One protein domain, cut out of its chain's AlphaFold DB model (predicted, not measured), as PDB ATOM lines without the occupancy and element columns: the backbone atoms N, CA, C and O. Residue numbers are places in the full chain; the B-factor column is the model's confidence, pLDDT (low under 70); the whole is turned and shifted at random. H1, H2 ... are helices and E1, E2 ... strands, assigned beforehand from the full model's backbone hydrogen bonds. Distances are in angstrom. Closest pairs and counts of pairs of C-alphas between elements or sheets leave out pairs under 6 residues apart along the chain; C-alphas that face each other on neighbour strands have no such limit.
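Overview. This is residues 708 to 779 of the 894 residues of an uncharacterized protein of Symbiodinium microadriaticum (UniProt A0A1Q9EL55). A long, twisted two-stranded ribbon, E1 beside E3, makes the length of this domain, and three helices gather at one end of it. There the short strand E2 folds back into a hairpin with the first part of E3, H1 follows E1, and H2 runs across that end from H1 to H3. The printed part has 72 residues, with three named helices and three named strands in the order E1 H1 H2 H3 E2 E3; the sheet runs E1 E3 E2, antiparallel throughout, and the class is mixed, helices and strands. The whole is loose, with a radius of gyration of the C-alphas of 14.3 A, and elongated, with spans of 45 by 26 by 25 A.

Along the chain. E3, the longest strand, covers residues 757 to 778, 40.5 A from first to last C-alpha, and bends by 114 degrees at residue 760; C-alpha 778 is at (230.983, 247.891, 183.641). E1 covers residues 708 to 718, 29.9 A, from C-alpha 708 at (232.459, 238.336, 180.068). E2 covers residues 751 to 754, 9.6 A. H2, residues 730 to 742, is 17.6 A long, with C-alpha 730 at (234.665, 206.861, 194.678). H1 covers residues 719 to 725, 9.8 A, and H3 residues 744 to 749, 8.8 A.

Arrangement. E3 is the inner strand of a strongly twisted sheet, with E1 and E2 as edge strands. E1 and E3 are antiparallel at 172 degrees; N 715 and O 765 are 2.8 A apart and N 717 and O 763 are 2.9 A apart, within hydrogen-bond range. E2 and E3 form an antiparallel hairpin, with N 754 and O 760 at 2.8 A. H1 is on the sheet at a height of 5.5 A over the sheet, only just over none of the strands, with 2 of its 7 C-alphas falling on E1. H2 touches H1 with residues 730 to 733 alone, at a steep tilt of 53 degrees, opposite ways; the closest C-alphas, of Leu 722 and Val 733, are 6.2 A apart. H2 only grazes the sheet, with residues 736 to 741. H2 and H3 only just touch, with 3 pairs of C-alphas within 8 A, and only at the corner; they are about perpendicular at 78 degrees, and their closest C-alphas, of Lys 740 and Leu 746, are 5.2 A apart. H3 only grazes the sheet, with residues 745 to 749. H1 and H3 are apart. In H1, H2 and H3 every O i to N i+4 pair is within hydrogen-bond range.

Size, cuts and confidence. The two C-alphas farthest apart, of Glu 731 and Ile 779, are 46.8 A apart. The printed part has no cut, and the links E1 to H1, H1 to H2, H2 to H3, H3 to E2 and E2 to E3 are tight. The mean pLDDT of the printed part is 91.9; residue 708 and residues 773 to 779 are under 70.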
ATOM      1  N   ASN A 708     232.862 239.725 179.894       66.44
ATOM      2  CA  ASN A 708     232.459 238.336 180.068       66.44
ATOM      3  C   ASN A 708     233.648 237.632 180.725       66.44
ATOM      4  O   ASN A 708     234.605 237.265 180.047       66.44
ATOM      5  N   SER A 709     233.625 237.542 182.051       76.88
ATOM      6  CA  SER A 709     234.491 236.647 182.811       76.88
ATOM      7  C   SER A 709     233.629 235.493 183.282       76.88
ATOM      8  O   SER A 709     232.808 235.692 184.180       76.88
ATOM      9  N   SER A 710     233.802 234.310 182.695       75.25
ATOM     10  CA  SER A 710     233.269 233.111 183.317       75.25
ATOM     11  C   SER A 710     233.998 232.894 184.641       75.25
ATOM     12  O   SER A 710     235.228 232.883 184.720       75.25
ATOM     13  N   LEU A 711     233.217 232.803 185.713       79.81
ATOM     14  CA  LEU A 711     233.698 232.441 187.037       79.81
ATOM     15  C   LEU A 711     233.113 231.067 187.358       79.81
ATOM     16  O   LEU A 711     231.893 230.884 187.315       79.81
ATOM     17  N   GLY A 712     233.986 230.101 187.653       86.69
ATOM     18  CA  GLY A 712     233.569 228.752 188.026       86.69
ATOM     19  C   GLY A 712     232.705 228.792 189.287       86.69
ATOM     20  O   GLY A 712     233.113 229.325 190.325       86.69
ATOM     21  N   CYS A 713     231.491 228.251 189.210       91.50
ATOM     22  CA  CYS A 713     230.576 228.267 190.345       91.50
ATOM     23  C   CYS A 713     231.020 227.282 191.428       91.50
ATOM     24  O   CYS A 713     231.105 226.077 191.193       91.50
ATOM     25  N   ARG A 714     231.190 227.764 192.664       95.62
ATOM     26  CA  ARG A 714     231.264 226.876 193.831       95.62
ATOM     27  C   ARG A 714     229.854 226.438 194.236       95.62
ATOM     28  O   ARG A 714     229.032 227.274 194.612       95.62
ATOM     29  N   LYS A 715     229.576 225.135 194.186       97.00
ATOM     30  CA  LYS A 715     228.287 224.525 194.547       97.00
ATOM     31  C   LYS A 715     228.422 223.645 195.787       97.00
ATOM     32  O   LYS A 715     229.463 223.046 196.034       97.00
ATOM     33  N   TRP A 716     227.342 223.559 196.558       98.00
ATOM     34  CA  TRP A 716     227.228 222.655 197.700       98.00
ATOM     35  C   TRP A 716     226.653 221.317 197.233       98.00
ATOM     36  O   TRP A 716     225.477 221.254 196.879       98.00
ATOM     37  N   LEU A 717     227.477 220.271 197.229       98.19
ATOM     38  CA  LEU A 717     227.143 218.939 196.720       98.19
ATOM     39  C   LEU A 717     227.174 217.898 197.849       98.19
ATOM     40  O   LEU A 717     228.012 217.959 198.746       98.19
ATOM     41  N   THR A 718     226.259 216.933 197.821       98.44
ATOM     42  CA  THR A 718     226.308 215.728 198.675       98.44
ATOM     43  C   THR A 718     227.297 214.699 198.109       98.44
ATOM     44  O   THR A 718     227.650 214.784 196.935       98.44
ATOM     45  N   ARG A 719     227.713 213.678 198.881       98.06
ATOM     46  CA  ARG A 719     228.612 212.607 198.380       98.06
ATOM     47  C   ARG A 719     228.090 211.937 197.097       98.06
ATOM     48  O   ARG A 719     228.872 211.700 196.187       98.06
ATOM     49  N   ALA A 720     226.779 211.713 196.986       98.06
ATOM     50  CA  ALA A 720     226.162 211.155 195.777       98.06
ATOM     51  C   ALA A 720     226.263 212.091 194.555       98.06
ATOM     52  O   ALA A 720     226.467 211.633 193.438       98.06
ATOM     53  N   GLN A 721     226.170 213.407 194.763       97.69
ATOM     54  CA  GLN A 721     226.348 214.401 193.698       97.69
ATOM     55  C   GLN A 721     227.826 214.635 193.352       97.69
ATOM     56  O   GLN A 721     228.127 215.054 192.240       97.69
ATOM     57  N   LEU A 722     228.746 214.373 194.288       97.94
ATOM     58  CA  LEU A 722     230.181 214.368 194.011       97.94
ATOM     59  C   LEU A 722     230.570 213.170 193.142       97.94
ATOM     60  O   LEU A 722     231.300 213.374 192.182       97.94
ATOM     61  N   LEU A 723     230.034 211.971 193.411       98.00
ATOM     62  CA  LEU A 723     230.210 210.799 192.537       98.00
ATOM     63  C   LEU A 723     229.784 211.138 191.102       98.00
ATOM     64  O   LEU A 723     230.622 211.141 190.206       98.00
ATOM     65  N   GLN A 724     228.555 211.623 190.915       97.12
ATOM     66  CA  GLN A 724     228.052 212.047 189.599       97.12
ATOM     67  C   GLN A 724     228.894 213.140 188.911       97.12
ATOM     68  O   GLN A 724     228.881 213.231 187.687       97.12
ATOM     69  N   HIS A 725     229.612 213.981 189.664       96.75
ATOM     70  CA  HIS A 725     230.487 215.016 189.102       96.75
ATOM     71  C   HIS A 725     231.886 214.487 188.740       96.75
ATOM     72  O   HIS A 725     232.473 214.937 187.760       96.75
ATOM     73  N   PHE A 726     232.403 213.508 189.488       96.94
ATOM     74  CA  PHE A 726     233.705 212.871 189.265       96.94
ATOM     75  C   PHE A 726     233.587 211.517 188.530       96.94
ATOM     76  O   PHE A 726     234.417 210.636 188.720       96.94
ATOM     77  N   ASN A 727     232.581 211.358 187.658       96.75
ATOM     78  CA  ASN A 727     232.345 210.152 186.839       96.75
ATOM     79  C   ASN A 727     232.224 208.845 187.656       96.75
ATOM     80  O   ASN A 727     232.734 207.801 187.259       96.75
ATOM     81  N   ASP A 728     231.563 208.938 188.809       97.12
ATOM     82  CA  ASP A 728     231.363 207.896 189.822       97.12
ATOM     83  C   ASP A 728     232.657 207.314 190.441       97.12
ATOM     84  O   ASP A 728     232.617 206.296 191.135       97.12
ATOM     85  N   ASP A 729     233.794 208.009 190.293       98.00
ATOM     86  CA  ASP A 729     235.057 207.680 190.963       98.00
ATOM     87  C   ASP A 729     234.962 207.921 192.483       98.00
ATOM     88  O   ASP A 729     235.045 209.047 192.991       98.00
ATOM     89  N   ALA A 730     234.774 206.831 193.226       98.06
ATOM     90  CA  ALA A 730     234.665 206.861 194.678       98.06
ATOM     91  C   ALA A 730     235.981 207.219 195.385       98.06
ATOM     92  O   ALA A 730     235.929 207.816 196.462       98.06
ATOM     93  N   GLU A 731     237.144 206.910 194.802       98.12
ATOM     94  CA  GLU A 731     238.446 207.191 195.417       98.12
ATOM     95  C   GLU A 731     238.747 208.693 195.388       98.12
ATOM     96  O   GLU A 731     239.119 209.274 196.411       98.12
ATOM     97  N   ILE A 732     238.492 209.356 194.253       97.88
ATOM     98  CA  ILE A 732     238.598 210.816 194.125       97.88
ATOM     99  C   ILE A 732     237.617 211.510 195.079       97.88
ATOM    100  O   ILE A 732     237.999 212.445 195.791       97.88
ATOM    101  N   VAL A 733     236.362 211.054 195.133       98.31
ATOM    102  CA  VAL A 733     235.337 211.658 195.998       98.31
ATOM    103  C   VAL A 733     235.684 211.511 197.476       98.31
ATOM    104  O   VAL A 733     235.613 212.499 198.214       98.31
ATOM    105  N   ASP A 734     236.104 210.326 197.914       98.31
ATOM    106  CA  ASP A 734     236.463 210.105 199.312       98.31
ATOM    107  C   ASP A 734     237.782 210.790 199.684       98.31
ATOM    108  O   ASP A 734     237.885 211.304 200.795       98.31
ATOM    109  N   ALA A 735     238.742 210.942 198.764       98.31
ATOM    110  CA  ALA A 735     239.925 211.777 198.984       98.31
ATOM    111  C   ALA A 735     239.570 213.272 199.144       98.31
ATOM    112  O   ALA A 735     240.108 213.953 200.025       98.31
ATOM    113  N   VAL A 736     238.636 213.796 198.339       98.06
ATOM    114  CA  VAL A 736     238.135 215.181 198.453       98.06
ATOM    115  C   VAL A 736     237.382 215.397 199.770       98.06
ATOM    116  O   VAL A 736     237.586 216.423 200.429       98.06
ATOM    117  N   ILE A 737     236.549 214.438 200.182       98.44
ATOM    118  CA  ILE A 737     235.833 214.463 201.465       98.44
ATOM    119  C   ILE A 737     236.824 214.375 202.629       98.44
ATOM    120  O   ILE A 737     236.820 215.253 203.491       98.44
ATOM    121  N   LEU A 738     237.723 213.388 202.628       98.44
ATOM    122  CA  LEU A 738     238.725 213.173 203.675       98.44
ATOM    123  C   LEU A 738     239.620 214.401 203.862       98.44
ATOM    124  O   LEU A 738     239.893 214.783 204.999       98.44
ATOM    125  N   ARG A 739     240.024 215.077 202.778       98.31
ATOM    126  CA  ARG A 739     240.780 216.336 202.853       98.31
ATOM    127  C   ARG A 739     239.986 217.446 203.547       98.31
ATOM    128  O   ARG A 739     240.519 218.088 204.452       98.31
ATOM    129  N   LYS A 740     238.728 217.669 203.148       98.44
ATOM    130  CA  LYS A 740     237.853 218.702 203.741       98.44
ATOM    131  C   LYS A 740     237.468 218.385 205.185       98.44
ATOM    132  O   LYS A 740     237.228 219.305 205.959       98.44
ATOM    133  N   GLU A 741     237.390 217.107 205.554       98.25
ATOM    134  CA  GLU A 741     237.120 216.692 206.930       98.25
ATOM    135  C   GLU A 741     238.366 216.751 207.812       98.25
ATOM    136  O   GLU A 741     238.252 217.167 208.964       98.25
ATOM    137  N   THR A 742     239.545 216.388 207.309       98.50
ATOM    138  CA  THR A 742     240.798 216.389 208.088       98.50
ATOM    139  C   THR A 742     241.249 217.809 208.434       98.50
ATOM    140  O   THR A 742     241.616 218.069 209.578       98.50
ATOM    141  N   ASP A 743     241.179 218.739 207.478       98.44
ATOM    142  CA  ASP A 743     241.550 220.142 207.681       98.44
ATOM    143  C   ASP A 743     240.464 220.894 208.489       98.44
ATOM    144  O   ASP A 743     239.320 220.997 208.033       98.44
ATOM    145  N   PRO A 744     240.773 221.442 209.682       97.81
ATOM    146  CA  PRO A 744     239.783 222.109 210.527       97.81
ATOM    147  C   PRO A 744     239.298 223.456 209.965       97.81
ATOM    148  O   PRO A 744     238.176 223.864 210.276       97.81
ATOM    149  N   GLU A 745     240.087 224.145 209.133       97.69
ATOM    150  CA  GLU A 745     239.645 225.375 208.473       97.69
ATOM    151  C   GLU A 745     238.694 225.070 207.315       97.69
ATOM    152  O   GLU A 745     237.654 225.725 207.192       97.69
ATOM    153  N   LEU A 746     239.004 224.065 206.489       97.88
ATOM    154  CA  LEU A 746     238.102 223.631 205.417       97.88
ATOM    155  C   LEU A 746     236.819 223.023 205.991       97.88
ATOM    156  O   LEU A 746     235.736 223.347 205.505       97.88
ATOM    157  N   ARG A 747     236.896 222.257 207.086       98.25
ATOM    158  CA  ARG A 747     235.719 221.722 207.790       98.25
ATOM    159  C   ARG A 747     234.745 222.824 208.227       98.25
ATOM    160  O   ARG A 747     233.538 222.611 208.188       98.25
ATOM    161  N   GLY A 748     235.246 224.000 208.619       97.38
ATOM    162  CA  GLY A 748     234.416 225.147 209.017       97.38
ATOM    163  C   GLY A 748     233.914 226.035 207.868       97.38
ATOM    164  O   GLY A 748     232.969 226.797 208.065       97.38
ATOM    165  N   LYS A 749     234.537 225.969 206.683       98.12
ATOM    166  CA  LYS A 749     234.259 226.857 205.532       98.12
ATOM    167  C   LYS A 749     233.561 226.152 204.365       98.12
ATOM    168  O   LYS A 749     232.806 226.779 203.627       98.12
ATOM    169  N   GLU A 750     233.840 224.865 204.183       98.38
ATOM    170  CA  GLU A 750     233.505 224.075 202.994       98.38
ATOM    171  C   GLU A 750     232.705 222.801 203.308       98.38
ATOM    172  O   GLU A 750     232.409 222.042 202.387       98.38
ATOM    173  N   ILE A 751     232.319 222.573 204.569       98.56
ATOM    174  CA  ILE A 751     231.375 221.521 204.973       98.56
ATOM    175  C   ILE A 751     230.198 222.156 205.716       98.56
ATOM    176  O   ILE A 751     230.375 223.047 206.544       98.56
ATOM    177  N   ARG A 752     228.981 221.688 205.424       98.19
ATOM    178  CA  ARG A 752     227.759 222.024 206.167       98.19
ATOM    179  C   ARG A 752     226.800 220.837 206.200       98.19
ATOM    180  O   ARG A 752     226.925 219.919 205.394       98.19
ATOM    181  N   GLU A 753     225.805 220.875 207.076       98.31
ATOM    182  CA  GLU A 753     224.676 219.939 207.001       98.31
ATOM    183  C   GLU A 753     223.669 220.357 205.917       98.31
ATOM    184  O   GLU A 753     223.508 221.541 205.606       98.31
ATOM    185  N   HIS A 754     222.989 219.376 205.325       97.88
ATOM    186  CA  HIS A 754     221.954 219.581 204.321       97.88
ATOM    187  C   HIS A 754     220.733 220.254 204.971       97.88
ATOM    188  O   HIS A 754     220.171 219.692 205.912       97.88
ATOM    189  N   PRO A 755     220.264 221.418 204.477       97.12
ATOM    190  CA  PRO A 755     219.243 222.213 205.171       97.12
ATOM    191  C   PRO A 755     217.903 221.480 205.343       97.12
ATOM    192  O   PRO A 755     217.178 221.736 206.298       97.12
ATOM    193  N   GLU A 756     217.592 220.552 204.438       97.06
ATOM    194  CA  GLU A 756     216.368 219.737 204.465       97.06
ATOM    195  C   GLU A 756     216.566 218.352 205.111       97.06
ATOM    196  O   GLU A 756     215.596 217.634 205.331       97.06
ATOM    197  N   CYS A 757     217.812 217.950 205.396       97.25
ATOM    198  CA  CYS A 757     218.142 216.608 205.887       97.25
ATOM    199  C   CYS A 757     219.314 216.656 206.891       97.25
ATOM    200  O   CYS A 757     220.452 216.348 206.521       97.25
ATOM    201  N   PRO A 758     219.061 217.038 208.159       95.00
ATOM    202  CA  PRO A 758     220.085 217.083 209.204       95.00
ATOM    203  C   PRO A 758     220.858 215.763 209.320       95.00
ATOM    204  O   PRO A 758     220.280 214.681 209.203       95.00
ATOM    205  N   GLY A 759     222.171 215.853 209.526       96.31
ATOM    206  CA  GLY A 759     223.096 214.714 209.496       96.31
ATOM    207  C   GLY A 759     223.617 214.302 208.107       96.31
ATOM    208  O   GLY A 759     224.675 213.676 208.037       96.31
ATOM    209  N   LEU A 760     222.970 214.682 206.995       98.00
ATOM    210  CA  LEU A 760     223.562 214.533 205.657       98.00
ATOM    211  C   LEU A 760     224.528 215.698 205.397       98.00
ATOM    212  O   LEU A 760     224.121 216.857 205.428       98.00
ATOM    213  N   LYS A 761     225.803 215.415 205.119       98.50
ATOM    214  CA  LYS A 761     226.807 216.454 204.826       98.50
ATOM    215  C   LYS A 761     226.742 216.919 203.365       98.50
ATOM    216  O   LYS A 761     226.598 216.112 202.444       98.50
ATOM    217  N   GLN A 762     226.904 218.224 203.164       98.50
ATOM    218  CA  GLN A 762     227.207 218.863 201.885       98.50
ATOM    219  C   GLN A 762     228.616 219.463 201.923       98.50
ATOM    220  O   GLN A 762     229.019 220.064 202.920       98.50
ATOM    221  N   PHE A 763     229.315 219.364 200.798       98.50
ATOM    222  CA  PHE A 763     230.679 219.834 200.592       98.50
ATOM    223  C   PHE A 763     230.686 220.918 199.511       98.50
ATOM    224  O   PHE A 763     230.041 220.768 198.473       98.50
ATOM    225  N   LEU A 764     231.400 222.020 199.742       98.19
ATOM    226  CA  LEU A 764     231.551 223.101 198.770       98.19
ATOM    227  C   LEU A 764     232.648 222.739 197.764       98.19
ATOM    228  O   LEU A 764     233.815 222.633 198.143       98.19
ATOM    229  N   VAL A 765     232.293 222.553 196.495       97.75
ATOM    230  CA  VAL A 765     233.215 222.170 195.410       97.75
ATOM    231  C   VAL A 765     233.041 223.115 194.221       97.75
ATOM    232  O   VAL A 765     231.946 223.624 193.980       97.75
ATOM    233  N   LEU A 766     234.140 223.416 193.526       95.81
ATOM    234  CA  LEU A 766     234.133 224.181 192.279       95.81
ATOM    235  C   LEU A 766     233.624 223.268 191.158       95.81
ATOM    236  O   LEU A 766     234.152 222.173 191.007       95.81
ATOM    237  N   VAL A 767     232.591 223.694 190.432       95.25
ATOM    238  CA  VAL A 767     231.968 222.911 189.355       95.25
ATOM    239  C   VAL A 767     232.176 223.655 188.044       95.25
ATOM    240  O   VAL A 767     231.405 224.563 187.709       95.25
ATOM    241  N   ASP A 768     233.237 223.276 187.336       88.81
ATOM    242  CA  ASP A 768     233.728 223.965 186.138       88.81
ATOM    243  C   ASP A 768     232.711 223.920 184.981       88.81
ATOM    244  O   ASP A 768     232.540 224.915 184.282       88.81
ATOM    245  N   ASP A 769     231.902 222.855 184.889       85.56
ATOM    246  CA  ASP A 769     230.756 222.726 183.961       85.56
ATOM    247  C   ASP A 769     229.639 223.767 184.191       85.56
ATOM    248  O   ASP A 769     228.620 223.788 183.499       85.56
ATOM    249  N   SER A 770     229.782 224.613 185.214       79.75
ATOM    250  CA  SER A 770     228.890 225.733 185.490       79.75
ATOM    251  C   SER A 770     229.643 227.045 185.612       79.75
ATOM    252  O   SER A 770     229.748 227.643 186.686       79.75
ATOM    253  N   GLU A 771     230.087 227.531 184.461       78.06
ATOM    254  CA  GLU A 771     230.302 228.954 184.247       78.06
ATOM    255  C   GLU A 771     229.003 229.721 184.551       78.06
ATOM    256  O   GLU A 771     227.942 229.426 183.994       78.06
ATOM    257  N   TYR A 772     229.071 230.725 185.429       73.62
ATOM    258  CA  TYR A 772     228.072 231.792 185.425       73.62
ATOM    259  C   TYR A 772     228.568 232.902 184.502       73.62
ATOM    260  O   TYR A 772     229.654 233.449 184.704       73.62
ATOM    261  N   ASP A 773     227.744 233.265 183.521       68.56
ATOM    262  CA  ASP A 773     227.903 234.490 182.738       68.56
ATOM    263  C   ASP A 773     227.563 235.682 183.661       68.56
ATOM    264  O   ASP A 773     226.462 236.243 183.627       68.56
ATOM    265  N   GLU A 774     228.497 236.070 184.540       68.81
ATOM    266  CA  GLU A 774     228.420 237.348 185.253       68.81
ATOM    267  C   GLU A 774     228.588 238.480 184.234       68.81
ATOM    268  O   GLU A 774     229.664 239.049 184.050       68.81
ATOM    269  N   SER A 775     227.493 238.818 183.547       62.50
ATOM    270  CA  SER A 775     227.435 239.865 182.530       62.50
ATOM    271  C   SER A 775     227.462 241.261 183.170       62.50
ATOM    272  O   SER A 775     226.545 242.073 182.995       62.50
ATOM    273  N   ALA A 776     228.511 241.538 183.943       60.75
ATOM    274  CA  ALA A 776     228.770 242.802 184.601       60.75
ATOM    275  C   ALA A 776     228.983 243.893 183.542       60.75
ATOM    276  O   ALA A 776     230.041 244.016 182.916       60.75
ATOM    277  N   VAL A 777     227.944 244.704 183.326       63.56
ATOM    278  CA  VAL A 777     227.984 245.858 182.421       63.56
ATOM    279  C   VAL A 777     228.763 246.984 183.104       63.56
ATOM    280  O   VAL A 777     228.192 247.925 183.652       63.56
ATOM    281  N   GLU A 778     230.091 246.877 183.091       68.69
ATOM    282  CA  GLU A 778     230.983 247.891 183.641       68.69
ATOM    283  C   GLU A 778     230.915 249.156 182.769       68.69
ATOM    284  O   GLU A 778     231.563 249.283 181.720       68.69
ATOM    285  N   ILE A 779     230.102 250.121 183.208       61.91
ATOM    286  CA  ILE A 779     230.057 251.474 182.643       61.91
ATOM    287  C   ILE A 779     231.300 252.229 183.128       61.91
ATOM    288  O   ILE A 779     231.246 253.088 184.005       61.91
TER     289      ILE A 779